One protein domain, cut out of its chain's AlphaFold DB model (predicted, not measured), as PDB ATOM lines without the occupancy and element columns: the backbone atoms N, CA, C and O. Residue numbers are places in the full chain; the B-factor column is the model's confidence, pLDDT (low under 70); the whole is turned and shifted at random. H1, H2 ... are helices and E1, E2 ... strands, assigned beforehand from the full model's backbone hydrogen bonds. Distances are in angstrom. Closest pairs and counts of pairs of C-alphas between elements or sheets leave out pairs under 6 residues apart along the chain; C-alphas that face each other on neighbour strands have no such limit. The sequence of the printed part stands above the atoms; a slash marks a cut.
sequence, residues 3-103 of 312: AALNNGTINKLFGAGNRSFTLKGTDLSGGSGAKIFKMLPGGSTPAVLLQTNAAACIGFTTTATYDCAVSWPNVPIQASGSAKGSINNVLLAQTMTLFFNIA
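This is residues 3 to 103 of the 312 residues of the protein "T9SS type A sorting domain-containing protein" of Bacteroidetes bacterium (UniProt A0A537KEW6). What is the shape? A rounded, loop-rich body with little regular structure holds a small hairpin, E1 and E2, with helix H3 beside E1 and loop residues 64 to 65 beside E2. What is printed? 101 residues, with 34 in named elements ordered H1 E1 E2 H2 H3, the class mixed, the sheet E1 - E2 antiparallel, and the whole compact, with radius of gyration of the C-alphas 12.6 A and spans 32 by 29 by 23 A.

How do the strands pair? E1, residues 12 to 16, and E2, residues 19 to 23, form an antiparallel hairpin; N 14 and O 21 are 2.8 A apart, within hydrogen-bond range. Where are the helices? The closest C-alphas of E1 and H3, residues 90 to 103, are Phe 14 and Leu 92, 7.5 A apart. H3, with residues 100 to 103 alone, only just touches H1, residues 3 to 8, in 3 pairs of C-alphas within 8 A, the closest Ala 103 and Ala 4, 5.2 A. H2, residues 36 to 39, is only just apart from H3, 8.3 A at the closest. Are their backbones bonded? Every O i to N i+4 pair is within hydrogen-bond range in H3, 0 of 2 in H1, with 2 of 3 O i to N i+3 pairs; H2 is too short.

Where does H1 begin? C-alpha 3 is at (219.104, 157.338, 160.038). Where does H3 end? It spans 19.8 A to C-alpha 103 at (212.507, 156.843, 155.908).

Which links are long? E2 to H2 and H2 to H3, with 12 and 50 residues. Is it complete and confident? The printed part has no cut; residues 53 to 56 and 58 to 61 are under 70.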
ATOM      1  N   ALA A   3     219.951 158.406 159.494       74.75
ATOM      2  CA  ALA A   3     219.104 157.338 160.038       74.75
ATOM      3  C   ALA A   3     218.454 156.447 158.957       74.75
ATOM      4  O   ALA A   3     218.277 155.254 159.180       74.75
ATOM      5  N   ALA A   4     218.176 156.988 157.762       73.12
ATOM      6  CA  ALA A   4     217.615 156.223 156.642       73.12
ATOM      7  C   ALA A   4     218.572 155.132 156.135       73.12
ATOM      8  O   ALA A   4     218.132 154.162 155.526       73.12
ATOM      9  N   LEU A   5     219.874 155.287 156.395       77.44
ATOM     10  CA  LEU A   5     220.913 154.312 156.074       77.44
ATOM     11  C   LEU A   5     221.504 153.674 157.333       77.44
ATOM     12  O   LEU A   5     222.708 153.424 157.386       77.44
ATOM     13  N   ASN A   6     220.674 153.423 158.349       77.50
ATOM     14  CA  ASN A   6     221.087 152.819 159.619       77.50
ATOM     15  C   ASN A   6     222.348 153.498 160.187       77.50
ATOM     16  O   ASN A   6     223.399 152.884 160.381       77.50
ATOM     17  N   ASN A   7     222.256 154.820 160.316       76.75
ATOM     18  CA  ASN A   7     223.338 155.711 160.721       76.75
ATOM     19  C   ASN A   7     224.609 155.662 159.842       76.75
ATOM     20  O   ASN A   7     225.707 155.938 160.313       76.75
ATOM     21  N   GLY A   8     224.458 155.349 158.553       72.50
ATOM     22  CA  GLY A   8     225.562 155.252 157.592       72.50
ATOM     23  C   GLY A   8     226.206 153.864 157.505       72.50
ATOM     24  O   GLY A   8     227.227 153.715 156.837       72.50
ATOM     25  N   THR A   9     225.615 152.851 158.143       74.69
ATOM     26  CA  THR A   9     226.144 151.475 158.170       74.69
ATOM     27  C   THR A   9     225.708 150.652 156.953       74.69
ATOM     28  O   THR A   9     226.322 149.634 156.643       74.69
ATOM     29  N   ILE A  10     224.661 151.080 156.239       82.50
ATOM     30  CA  ILE A  10     224.173 150.400 155.030       82.50
ATOM     31  C   ILE A  10     224.291 151.286 153.790       82.50
ATOM     32  O   ILE A  10     224.250 152.514 153.860       82.50
ATOM     33  N   ASN A  11     224.412 150.639 152.632       89.38
ATOM     34  CA  ASN A  11     224.363 151.291 151.329       89.38
ATOM     35  C   ASN A  11     222.964 151.134 150.730       89.38
ATOM     36  O   ASN A  11     222.287 150.133 150.976       89.38
ATOM     37  N   LYS A  12     222.544 152.094 149.905       92.62
ATOM     38  CA  LYS A  12     221.265 152.043 149.199       92.62
ATOM     39  C   LYS A  12     221.471 152.088 147.696       92.62
ATOM     40  O   LYS A  12     222.056 153.029 147.169       92.62
ATOM     41  N   LEU A  13     220.951 151.068 147.024       92.69
ATOM     42  CA  LEU A  13     220.922 150.985 145.573       92.69
ATOM     43  C   LEU A  13     219.666 151.676 145.025       92.69
ATOM     44  O   LEU A  13     218.562 151.468 145.536       92.69
ATOM     45  N   PHE A  14     219.870 152.477 143.985       95.12
ATOM     46  CA  PHE A  14     218.853 153.116 143.164       95.12
ATOM     47  C   PHE A  14     218.972 152.611 141.728       95.12
ATOM     48  O   PHE A  14     220.082 152.464 141.218       95.12
ATOM     49  N   GLY A  15     217.848 152.363 141.063       93.06
ATOM     50  CA  GLY A  15     217.832 151.668 139.774       93.06
ATOM     51  C   GLY A  15     217.770 150.148 139.933       93.06
ATOM     52  O   GLY A  15     217.366 149.640 140.979       93.06
ATOM     53  N   ALA A  16     218.159 149.412 138.894       89.31
ATOM     54  CA  ALA A  16     218.093 147.952 138.887       89.31
ATOM     55  C   ALA A  16     219.189 147.336 138.009       89.31
ATOM     56  O   ALA A  16     219.601 147.913 137.002       89.31
ATOM     57  N   GLY A  17     219.655 146.145 138.395       84.50
ATOM     58  CA  GLY A  17     220.719 145.433 137.686       84.50
ATOM     59  C   GLY A  17     221.970 146.296 137.497       84.50
ATOM     60  O   GLY A  17     222.389 147.012 138.407       84.50
ATOM     61  N   ASN A  18     222.533 146.262 136.288       84.31
ATOM     62  CA  ASN A  18     223.695 147.064 135.905       84.31
ATOM     63  C   ASN A  18     223.350 148.489 135.444       84.31
ATOM     64  O   ASN A  18     224.177 149.165 134.847       84.31
ATOM     65  N   ARG A  19     222.127 148.961 135.689       90.12
ATOM     66  CA  ARG A  19     221.698 150.347 135.466       90.12
ATOM     67  C   ARG A  19     221.319 150.923 136.820       90.12
ATOM     68  O   ARG A  19     220.144 151.119 137.134       90.12
ATOM     69  N   SER A  20     222.329 151.084 137.665       91.06
ATOM     70  CA  SER A  20     222.144 151.405 139.074       91.06
ATOM     71  C   SER A  20     223.183 152.390 139.610       91.06
ATOM     72  O   SER A  20     224.290 152.528 139.083       91.06
ATOM     73  N   PHE A  21     222.775 153.105 140.654       92.31
ATOM     74  CA  PHE A  21     223.593 154.001 141.457       92.31
ATOM     75  C   PHE A  21     223.515 153.564 142.915       92.31
ATOM     76  O   PHE A  21     222.421 153.441 143.467       92.31
ATOM     77  N   THR A  22     224.655 153.375 143.565       92.44
ATOM     78  CA  THR A  22     224.702 153.086 144.994       92.44
ATOM     79  C   THR A  22     225.108 154.326 145.771       92.44
ATOM     80  O   THR A  22     226.250 154.781 145.699       92.44
ATOM     81  N   LEU A  23     224.166 154.819 146.573       92.69
ATOM     82  CA  LEU A  23     224.417 155.794 147.620       92.69
ATOM     83  C   LEU A  23     225.025 155.072 148.824       92.69
ATOM     84  O   LEU A  23     224.390 154.192 149.416       92.69
ATOM     85  N   LYS A  24     226.246 155.438 149.203       90.69
ATOM     86  CA  LYS A  24     226.910 154.844 150.360       90.69
ATOM     87  C   LYS A  24     226.466 155.524 151.644       90.69
ATOM     88  O   LYS A  24     226.192 156.721 151.667       90.69
ATOM     89  N   GLY A  25     226.489 154.791 152.753       87.00
ATOM     90  CA  GLY A  25     226.276 155.392 154.071       87.00
ATOM     91  C   GLY A  25     227.274 156.518 154.382       87.00
ATOM     92  O   GLY A  25     226.905 157.548 154.948       87.00
ATOM     93  N   THR A  26     228.512 156.381 153.899       88.12
ATOM     94  CA  THR A  26     229.572 157.399 153.989       88.12
ATOM     95  C   THR A  26     229.337 158.634 153.116       88.12
ATOM     96  O   THR A  26     230.006 159.645 153.305       88.12
ATOM     97  N   ASP A  27     228.387 158.602 152.180       90.94
ATOM     98  CA  ASP A  27     227.996 159.789 151.413       90.94
ATOM     99  C   ASP A  27     227.094 160.733 152.224       90.94
ATOM    100  O   ASP A  27     226.937 161.904 151.867       90.94
ATOM    101  N   LEU A  28     226.528 160.230 153.328       88.81
ATOM    102  CA  LEU A  28     225.687 160.975 154.267       88.81
ATOM    103  C   LEU A  28     226.436 161.431 155.526       88.81
ATOM    104  O   LEU A  28     225.879 162.199 156.314       88.81
ATOM    105  N   SER A  29     227.661 160.952 155.751       83.75
ATOM    106  CA  SER A  29     228.472 161.331 156.908       83.75
ATOM    107  C   SER A  29     229.227 162.646 156.661       83.75
ATOM    108  O   SER A  29     229.478 163.033 155.522       83.75
ATOM    109  N   GLY A  30     229.579 163.359 157.740       79.94
ATOM    110  CA  GLY A  30     230.355 164.608 157.662       79.94
ATOM    111  C   GLY A  30     229.559 165.908 157.827       79.94
ATOM    112  O   GLY A  30     230.065 166.974 157.482       79.94
ATOM    113  N   GLY A  31     228.330 165.851 158.354       81.25
ATOM    114  CA  GLY A  31     227.529 167.049 158.634       81.25
ATOM    115  C   GLY A  31     227.293 167.876 157.369       81.25
ATOM    116  O   GLY A  31     226.933 167.322 156.335       81.25
ATOM    117  N   SER A  32     227.547 169.184 157.419       81.62
ATOM    118  CA  SER A  32     227.430 170.085 156.258       81.62
ATOM    119  C   SER A  32     228.380 169.747 155.097       81.62
ATOM    120  O   SER A  32     228.146 170.189 153.976       81.62
ATOM    121  N   GLY A  33     229.426 168.950 155.336       84.31
ATOM    122  CA  GLY A  33     230.369 168.488 154.316       84.31
ATOM    123  C   GLY A  33     229.972 167.182 153.618       84.31
ATOM    124  O   GLY A  33     230.733 166.703 152.774       84.31
ATOM    125  N   ALA A  34     228.824 166.589 153.963       90.00
ATOM    126  CA  ALA A  34     228.391 165.319 153.392       90.00
ATOM    127  C   ALA A  34     228.242 165.398 151.862       90.00
ATOM    128  O   ALA A  34     227.724 166.371 151.307       90.00
ATOM    129  N   LYS A  35     228.682 164.347 151.161       92.12
ATOM    130  CA  LYS A  35     228.711 164.303 149.688       92.12
ATOM    131  C   LYS A  35     227.320 164.428 149.077       92.12
ATOM    132  O   LYS A  35     227.191 164.988 147.994       92.12
ATOM    133  N   ILE A  36     226.280 163.980 149.780       91.12
ATOM    134  CA  ILE A  36     224.884 164.128 149.349       91.12
ATOM    135  C   ILE A  36     224.495 165.579 149.038       91.12
ATOM    136  O   ILE A  36     223.729 165.814 148.107       91.12
ATOM    137  N   PHE A  37     225.073 166.560 149.740       90.12
ATOM    138  CA  PHE A  37     224.820 167.983 149.490       90.12
ATOM    139  C   PHE A  37     225.533 168.518 148.245       90.12
ATOM    140  O   PHE A  37     225.200 169.594 147.767       90.12
ATOM    141  N   LYS A  38     226.502 167.771 147.703       90.50
ATOM    142  CA  LYS A  38     227.074 168.036 146.374       90.50
ATOM    143  C   LYS A  38     226.244 167.385 145.273       90.50
ATOM    144  O   LYS A  38     226.166 167.929 144.177       90.50
ATOM    145  N   MET A  39     225.635 166.237 145.578       91.06
ATOM    146  CA  MET A  39     224.807 165.465 144.650       91.06
ATOM    147  C   MET A  39     223.450 166.122 144.375       91.06
ATOM    148  O   MET A  39     222.984 166.075 143.239       91.06
ATOM    149  N   LEU A  40     222.817 166.693 145.406       88.44
ATOM    150  CA  LEU A  40     221.461 167.248 145.363       88.44
ATOM    151  C   LEU A  40     221.464 168.783 145.522       88.44
ATOM    152  O   LEU A  40     222.304 169.303 146.254       88.44
ATOM    153  N   PRO A  41     220.504 169.512 144.916       84.81
ATOM    154  CA  PRO A  41     219.377 169.012 144.123       84.81
ATOM    155  C   PRO A  41     219.824 168.484 142.755       84.81
ATOM    156  O   PRO A  41     220.744 169.021 142.145       84.81
ATOM    157  N   GLY A  42     219.176 167.423 142.270       76.81
ATOM    158  CA  GLY A  42     219.469 166.919 140.930       76.81
ATOM    159  C   GLY A  42     218.895 167.829 139.847       76.81
ATOM    160  O   GLY A  42     217.761 168.290 139.966       76.81
ATOM    161  N   GLY A  43     219.672 168.087 138.797       75.12
ATOM    162  CA  GLY A  43     219.280 168.926 137.664       75.12
ATOM    163  C   GLY A  43     218.772 168.154 136.436       75.12
ATOM    164  O   GLY A  43     218.819 166.925 136.379       75.12
ATOM    165  N   SER A  44     218.391 168.910 135.396       70.00
ATOM    166  CA  SER A  44     218.178 168.481 133.994       70.00
ATOM    167  C   SER A  44     217.034 167.479 133.707       70.00
ATOM    168  O   SER A  44     216.126 167.302 134.515       70.00
ATOM    169  N   THR A  45     217.040 166.887 132.505       82.94
ATOM    170  CA  THR A  45     215.999 166.010 131.941       82.94
ATOM    171  C   THR A  45     215.926 164.660 132.669       82.94
ATOM    172  O   THR A  45     216.965 164.048 132.926       82.94
ATOM    173  N   PRO A  46     214.723 164.140 132.977       89.94
ATOM    174  CA  PRO A  46     214.578 162.808 133.554       89.94
ATOM    175  C   PRO A  46     215.037 161.739 132.561       89.94
ATOM    176  O   PRO A  46     214.574 161.697 131.422       89.94
ATOM    177  N   ALA A  47     215.924 160.850 133.006       88.19
ATOM    178  CA  ALA A  47     216.477 159.793 132.169       88.19
ATOM    179  C   ALA A  47     216.657 158.491 132.955       88.19
ATOM    180  O   ALA A  47     216.858 158.496 134.171       88.19
ATOM    181  N   VAL A  48     216.626 157.367 132.243       91.75
ATOM    182  CA  VAL A  48     217.082 156.081 132.782       91.75
ATOM    183  C   VAL A  48     218.603 156.111 132.975       91.75
ATOM    184  O   VAL A  48     219.311 156.774 132.215       91.75
ATOM    185  N   LEU A  49     219.121 155.389 133.969       91.19
ATOM    186  CA  LEU A  49     220.568 155.286 134.196       91.19
ATOM    187  C   LEU A  49     221.206 154.501 133.065       91.19
ATOM    188  O   LEU A  49     220.569 153.580 132.569       91.19
ATOM    189  N   LEU A  50     222.424 154.832 132.647       87.38
ATOM    190  CA  LEU A  50     223.118 154.065 131.615       87.38
ATOM    191  C   LEU A  50     223.722 152.792 132.208       87.38
ATOM    192  O   LEU A  50     223.905 152.653 133.417       87.38
ATOM    193  N   GLN A  51     224.003 151.841 131.325       81.75
ATOM    194  CA  GLN A  51     224.563 150.560 131.713       81.75
ATOM    195  C   GLN A  51     225.997 150.727 132.219       81.75
ATOM    196  O   GLN A  51     226.838 151.330 131.557       81.75
ATOM    197  N   THR A  52     226.283 150.177 133.394       70.88
ATOM    198  CA  THR A  52     227.633 150.079 133.928       70.88
ATOM    199  C   THR A  52     228.344 148.933 133.221       70.88
ATOM    200  O   THR A  52     228.154 147.761 133.548       70.88
ATOM    201  N   ASN A  53     229.175 149.278 132.245       60.97
ATOM    202  CA  ASN A  53     230.042 148.320 131.550       60.97
ATOM    203  C   ASN A  53     231.413 148.203 132.246       60.97
ATOM    204  O   ASN A  53     232.264 147.420 131.835       60.97
ATOM    205  N   ALA A  54     231.653 149.040 133.260       51.72
ATOM    206  CA  ALA A  54     232.968 149.277 133.828       51.72
ATOM    207  C   ALA A  54     233.134 148.576 135.182       51.72
ATOM    208  O   ALA A  54     232.584 149.008 136.194       51.72
ATOM    209  N   ALA A  55     233.991 147.555 135.206       53.59
ATOM    210  CA  ALA A  55     234.509 146.887 136.399       53.59
ATOM    211  C   ALA A  55     235.511 147.759 137.197       53.59
ATOM    212  O   ALA A  55     236.543 147.269 137.644       53.59
ATOM    213  N   ALA A  56     235.264 149.063 137.336       56.88
ATOM    214  CA  ALA A  56     236.305 150.013 137.744       56.88
ATOM    215  C   ALA A  56     236.155 150.572 139.170       56.88
ATOM    216  O   ALA A  56     237.050 151.265 139.650       56.88
ATOM    217  N   CYS A  57     235.059 150.273 139.873       70.75
ATOM    218  CA  CYS A  57     234.869 150.716 141.253       70.75
ATOM    219  C   CYS A  57     235.145 149.554 142.214       70.75
ATOM    220  O   CYS A  57     234.417 148.559 142.216       70.75
ATOM    221  N   ILE A  58     236.184 149.676 143.047       64.69
ATOM    222  CA  ILE A  58     236.536 148.665 144.056       64.69
ATOM    223  C   ILE A  58     235.312 148.394 144.948       64.69
ATOM    224  O   ILE A  58     234.762 149.312 145.556       64.69
ATOM    225  N   GLY A  59     234.867 147.134 144.988       69.50
ATOM    226  CA  GLY A  59     233.705 146.689 145.769       69.50
ATOM    227  C   GLY A  59     232.323 146.979 145.159       69.50
ATOM    228  O   GLY A  59     231.328 146.570 145.746       69.50
ATOM    229  N   PHE A  60     232.236 147.638 143.996       68.00
ATOM    230  CA  PHE A  60     230.974 147.998 143.325       68.00
ATOM    231  C   PHE A  60     231.081 147.809 141.805       68.00
ATOM    232  O   PHE A  60     231.060 148.760 141.031       68.00
ATOM    233  N   THR A  61     231.226 146.560 141.363       66.50
ATOM    234  CA  THR A  61     231.516 146.225 139.956       66.50
ATOM    235  C   THR A  61     230.311 146.327 139.015       66.50
ATOM    236  O   THR A  61     230.491 146.300 137.801       66.50
ATOM    237  N   THR A  62     229.094 146.455 139.551       75.12
ATOM    238  CA  THR A  62     227.826 146.445 138.790       75.12
ATOM    239  C   THR A  62     226.958 147.688 139.007       75.12
ATOM    240  O   THR A  62     225.811 147.717 138.572       75.12
ATOM    241  N   THR A  63     227.471 148.702 139.708       86.44
ATOM    242  CA  THR A  63     226.720 149.911 140.084       86.44
ATOM    243  C   THR A  63     227.648 151.118 140.146       86.44
ATOM    244  O   THR A  63     228.805 151.011 140.560       86.44
ATOM    245  N   ALA A  64     227.154 152.280 139.733       88.75
ATOM    246  CA  ALA A  64     227.900 153.526 139.834       88.75
ATOM    247  C   ALA A  64     227.921 154.035 141.282       88.75
ATOM    248  O   ALA A  64     226.972 153.842 142.039       88.75
ATOM    249  N   THR A  65     228.992 154.724 141.678       90.12
ATOM    250  CA  THR A  65     229.096 155.338 143.012       90.12
ATOM    251  C   THR A  65     229.722 156.718 142.917       90.12
ATOM    252  O   THR A  65     230.520 156.989 142.019       90.12
ATOM    253  N   TYR A  66     229.402 157.593 143.870       90.69
ATOM    254  CA  TYR A  66     229.920 158.959 143.858       90.69
ATOM    255  C   TYR A  66     231.451 159.026 143.957       90.69
ATOM    256  O   TYR A  66     232.082 159.805 143.250       90.69
ATOM    257  N   ASP A  67     232.066 158.161 144.765       88.69
ATOM    258  CA  ASP A  67     233.530 158.100 144.927       88.69
ATOM    259  C   ASP A  67     234.282 157.621 143.684       88.69
ATOM    260  O   ASP A  67     235.506 157.702 143.619       88.69
ATOM    261  N   CYS A  68     233.561 157.087 142.705       88.00
ATOM    262  CA  CYS A  68     234.134 156.463 141.535       88.00
ATOM    263  C   CYS A  68     233.863 157.332 140.306       88.00
ATOM    264  O   CYS A  68     232.895 157.110 139.578       88.00
ATOM    265  N   ALA A  69     234.733 158.317 140.064       87.94
ATOM    266  CA  ALA A  69     234.589 159.278 138.963       87.94
ATOM    267  C   ALA A  69     234.454 158.612 137.581       87.94
ATOM    268  O   ALA A  69     233.715 159.088 136.726       87.94
ATOM    269  N   VAL A  70     235.097 157.458 137.378       85.00
ATOM    270  CA  VAL A  70     234.982 156.661 136.142       85.00
ATOM    271  C   VAL A  70     233.572 156.103 135.900       85.00
ATOM    272  O   VAL A  70     233.240 155.753 134.774       85.00
ATOM    273  N   SER A  71     232.726 156.039 136.933       87.25
ATOM    274  CA  SER A  71     231.326 155.607 136.829       87.25
ATOM    275  C   SER A  71     230.336 156.754 136.604       87.25
ATOM    276  O   SER A  71     229.174 156.498 136.292       87.25
ATOM    277  N   TRP A  72     230.778 158.012 136.713       88.50
ATOM    278  CA  TRP A  72     229.939 159.208 136.551       88.50
ATOM    279  C   TRP A  72     229.305 159.377 135.162       88.50
ATOM    280  O   TRP A  72     228.244 159.984 135.079       88.50
ATOM    281  N   PRO A  73     229.856 158.843 134.058       86.31
ATOM    282  CA  PRO A  73     229.114 158.825 132.799       86.31
ATOM    283  C   PRO A  73     227.841 157.965 132.861       86.31
ATOM    284  O   PRO A  73     226.884 158.251 132.149       86.31
ATOM    285  N   ASN A  74     227.797 156.938 133.723       85.19
ATOM    286  CA  ASN A  74     226.666 156.004 133.795       85.19
ATOM    287  C   ASN A  74     225.460 156.590 134.539       85.19
ATOM    288  O   ASN A  74     224.307 156.220 134.308       85.19
ATOM    289  N   VAL A  75     225.743 157.517 135.443       86.75
ATOM    290  CA  VAL A  75     224.771 158.278 136.213       86.75
ATOM    291  C   VAL A  75     225.163 159.719 135.994       86.75
ATOM    292  O   VAL A  75     226.107 160.123 136.659       86.75
ATOM    293  N   PRO A  76     224.527 160.461 135.068       82.69
ATOM    294  CA  PRO A  76     225.043 161.739 134.591       82.69
ATOM    295  C   PRO A  76     225.388 162.670 135.758       82.69
ATOM    296  O   PRO A  76     224.510 163.307 136.325       82.69
ATOM    297  N   ILE A  77     226.658 162.711 136.157       89.44
ATOM    298  CA  ILE A  77     227.166 163.558 137.236       89.44
ATOM    299  C   ILE A  77     228.073 164.588 136.587       89.44
ATOM    300  O   ILE A  77     228.909 164.273 135.738       89.44
ATOM    301  N   GLN A  78     227.917 165.837 137.003       90.50
ATOM    302  CA  GLN A  78     228.725 166.932 136.506       90.50
ATOM    303  C   GLN A  78     230.209 166.708 136.848       90.50
ATOM    304  O   GLN A  78     230.612 166.749 138.011       90.50
ATOM    305  N   ALA A  79     231.046 166.491 135.830       88.94
ATOM    306  CA  ALA A  79     232.459 166.141 136.016       88.94
ATOM    307  C   ALA A  79     233.365 167.337 136.378       88.94
ATOM    308  O   ALA A  79     234.430 167.162 136.979       88.94
ATOM    309  N   SER A  80     232.954 168.556 136.025       89.25
ATOM    310  CA  SER A  80     233.773 169.769 136.129       89.25
ATOM    311  C   SER A  80     232.927 171.030 136.343       89.25
ATOM    312  O   SER A  80     231.702 171.002 136.233       89.25
ATOM    313  N   GLY A  81     233.585 172.153 136.642       89.38
ATOM    314  CA  GLY A  81     232.928 173.442 136.871       89.38
ATOM    315  C   GLY A  81     232.378 173.610 138.290       89.38
ATOM    316  O   GLY A  81     232.643 172.800 139.180       89.38
ATOM    317  N   SER A  82     231.616 174.683 138.502       87.38
ATOM    318  CA  SER A  82     231.068 175.065 139.814       87.38
ATOM    319  C   SER A  82     230.045 174.070 140.370       87.38
ATOM    320  O   SER A  82     229.900 173.969 141.583       87.38
ATOM    321  N   ALA A  83     229.383 173.300 139.502       87.38
ATOM    322  CA  ALA A  83     228.431 172.253 139.875       87.38
ATOM    323  C   ALA A  83     229.062 170.846 139.917       87.38
ATOM    324  O   ALA A  83     228.349 169.848 139.868       87.38
ATOM    325  N   LYS A  84     230.399 170.723 139.958       90.75
ATOM    326  CA  LYS A  84     231.081 169.417 139.975       90.75
ATOM    327  C   LYS A  84     230.554 168.523 141.108       90.75
ATOM    328  O   LYS A  84     230.617 168.894 142.279       90.75
ATOM    329  N   GLY A  85     230.127 167.312 140.754       90.19
ATOM    330  CA  GLY A  85     229.527 166.336 141.667       90.19
ATOM    331  C   GLY A  85     227.996 166.374 141.714       90.19
ATOM    332  O   GLY A  85     227.384 165.448 142.240       90.19
ATOM    333  N   SER A  86     227.347 167.378 141.131       92.06
ATOM    334  CA  SER A  86     225.885 167.413 141.083       92.06
ATOM    335  C   SER A  86     225.327 166.367 140.125       92.06
ATOM    336  O   SER A  86     225.862 166.145 139.036       92.06
ATOM    337  N   ILE A  87     224.248 165.704 140.548       92.25
ATOM    338  CA  ILE A  87     223.525 164.735 139.728       92.25
ATOM    339  C   ILE A  87     222.722 165.505 138.673       92.25
ATOM    340  O   ILE A  87     221.801 166.247 138.993       92.25
ATOM    341  N   ASN A  88     223.011 165.278 137.401       90.75
ATOM    342  CA  ASN A  88     222.264 165.780 136.249       90.75
ATOM    343  C   ASN A  88     221.217 164.745 135.806       90.75
ATOM    344  O   ASN A  88     221.190 164.296 134.662       90.75
ATOM    345  N   ASN A  89     220.375 164.311 136.742       92.19
ATOM    346  CA  ASN A  89     219.232 163.447 136.468       92.19
ATOM    347  C   ASN A  89     218.147 163.674 137.526       92.19
ATOM    348  O   ASN A  89     218.237 163.171 138.652       92.19
ATOM    349  N   VAL A  90     217.105 164.417 137.154       92.44
ATOM    350  CA  VAL A  90     216.008 164.752 138.067       92.44
ATOM    351  C   VAL A  90     215.226 163.516 138.525       92.44
ATOM    352  O   VAL A  90     214.818 163.471 139.681       92.44
ATOM    353  N   LEU A  91     215.102 162.468 137.698       94.69
ATOM    354  CA  LEU A  91     214.404 161.239 138.088       94.69
ATOM    355  C   LEU A  91     215.141 160.512 139.223       94.69
ATOM    356  O   LEU A  91     214.518 160.099 140.203       94.69
ATOM    357  N   LEU A  92     216.470 160.385 139.122       95.38
ATOM    358  CA  LEU A  92     217.278 159.797 140.195       95.38
ATOM    359  C   LEU A  92     217.160 160.625 141.478       95.38
ATOM    360  O   LEU A  92     216.887 160.071 142.540       95.38
ATOM    361  N   ALA A  93     217.296 161.948 141.377       92.69
ATOM    362  CA  ALA A  93     217.198 162.827 142.536       92.69
ATOM    363  C   ALA A  93     215.821 162.769 143.210       92.69
ATOM    364  O   ALA A  93     215.758 162.612 144.425       92.69
ATOM    365  N   GLN A  94     214.725 162.800 142.448       93.06
ATOM    366  CA  GLN A  94     213.369 162.649 142.990       93.06
ATOM    367  C   GLN A  94     213.167 161.282 143.660       93.06
ATOM    368  O   GLN A  94     212.504 161.190 144.694       93.06
ATOM    369  N   THR A  95     213.781 160.225 143.123       96.12
ATOM    370  CA  THR A  95     213.726 158.880 143.719       96.12
ATOM    371  C   THR A  95     214.490 158.828 145.047       96.12
ATOM    372  O   THR A  95     213.996 158.259 146.021       96.12
ATOM    373  N   MET A  96     215.663 159.467 145.126       93.75
ATOM    374  CA  MET A  96     216.427 159.615 146.372       93.75
ATOM    375  C   MET A  96     215.669 160.455 147.408       93.75
ATOM    376  O   MET A  96     215.608 160.079 148.578       93.75
ATOM    377  N   THR A  97     215.046 161.556 146.986       91.56
ATOM    378  CA  THR A  97     214.198 162.383 147.854       91.56
ATOM    379  C   THR A  97     213.033 161.574 148.417       91.56
ATOM    380  O   THR A  97     212.819 161.598 149.627       91.56
ATOM    381  N   LEU A  98     212.338 160.788 147.586       93.12
ATOM    382  CA  LEU A  98     211.238 159.946 148.057       93.12
ATOM    383  C   LEU A  98     211.721 158.894 149.066       93.12
ATOM    384  O   LEU A  98     211.076 158.697 150.093       93.12
ATOM    385  N   PHE A  99     212.874 158.265 148.820       93.44
ATOM    386  CA  PHE A  99     213.491 157.337 149.772       93.44
ATOM    387  C   PHE A  99     213.712 157.983 151.146       93.44
ATOM    388  O   PHE A  99     213.341 157.405 152.170       93.44
ATOM    389  N   PHE A 100     214.278 159.193 151.183       90.38
ATOM    390  CA  PHE A 100     214.480 159.904 152.444       90.38
ATOM    391  C   PHE A 100     213.167 160.314 153.105       90.38
ATOM    392  O   PHE A 100     213.068 160.221 154.327       90.38
ATOM    393  N   ASN A 101     212.165 160.713 152.323       88.44
ATOM    394  CA  ASN A 101     210.842 161.061 152.834       88.44
ATOM    395  C   ASN A 101     210.157 159.846 153.479       88.44
ATOM    396  O   ASN A 101     209.652 159.961 154.594       88.44
ATOM    397  N   ILE A 102     210.202 158.673 152.835       89.56
ATOM    398  CA  ILE A 102     209.667 157.421 153.398       89.56
ATOM    399  C   ILE A 102     210.398 157.074 154.699       89.56
ATOM    400  O   ILE A 102     209.764 156.778 155.707       89.56
ATOM    401  N   ALA A 103     211.729 157.154 154.713       87.69
ATOM    402  CA  ALA A 103     212.507 156.843 155.908       87.69
ATOM    403  C   ALA A 103     212.269 157.829 157.067       87.69
ATOM    404  O   ALA A 103     212.420 157.461 158.229       87.69
TER     405      ALA A 103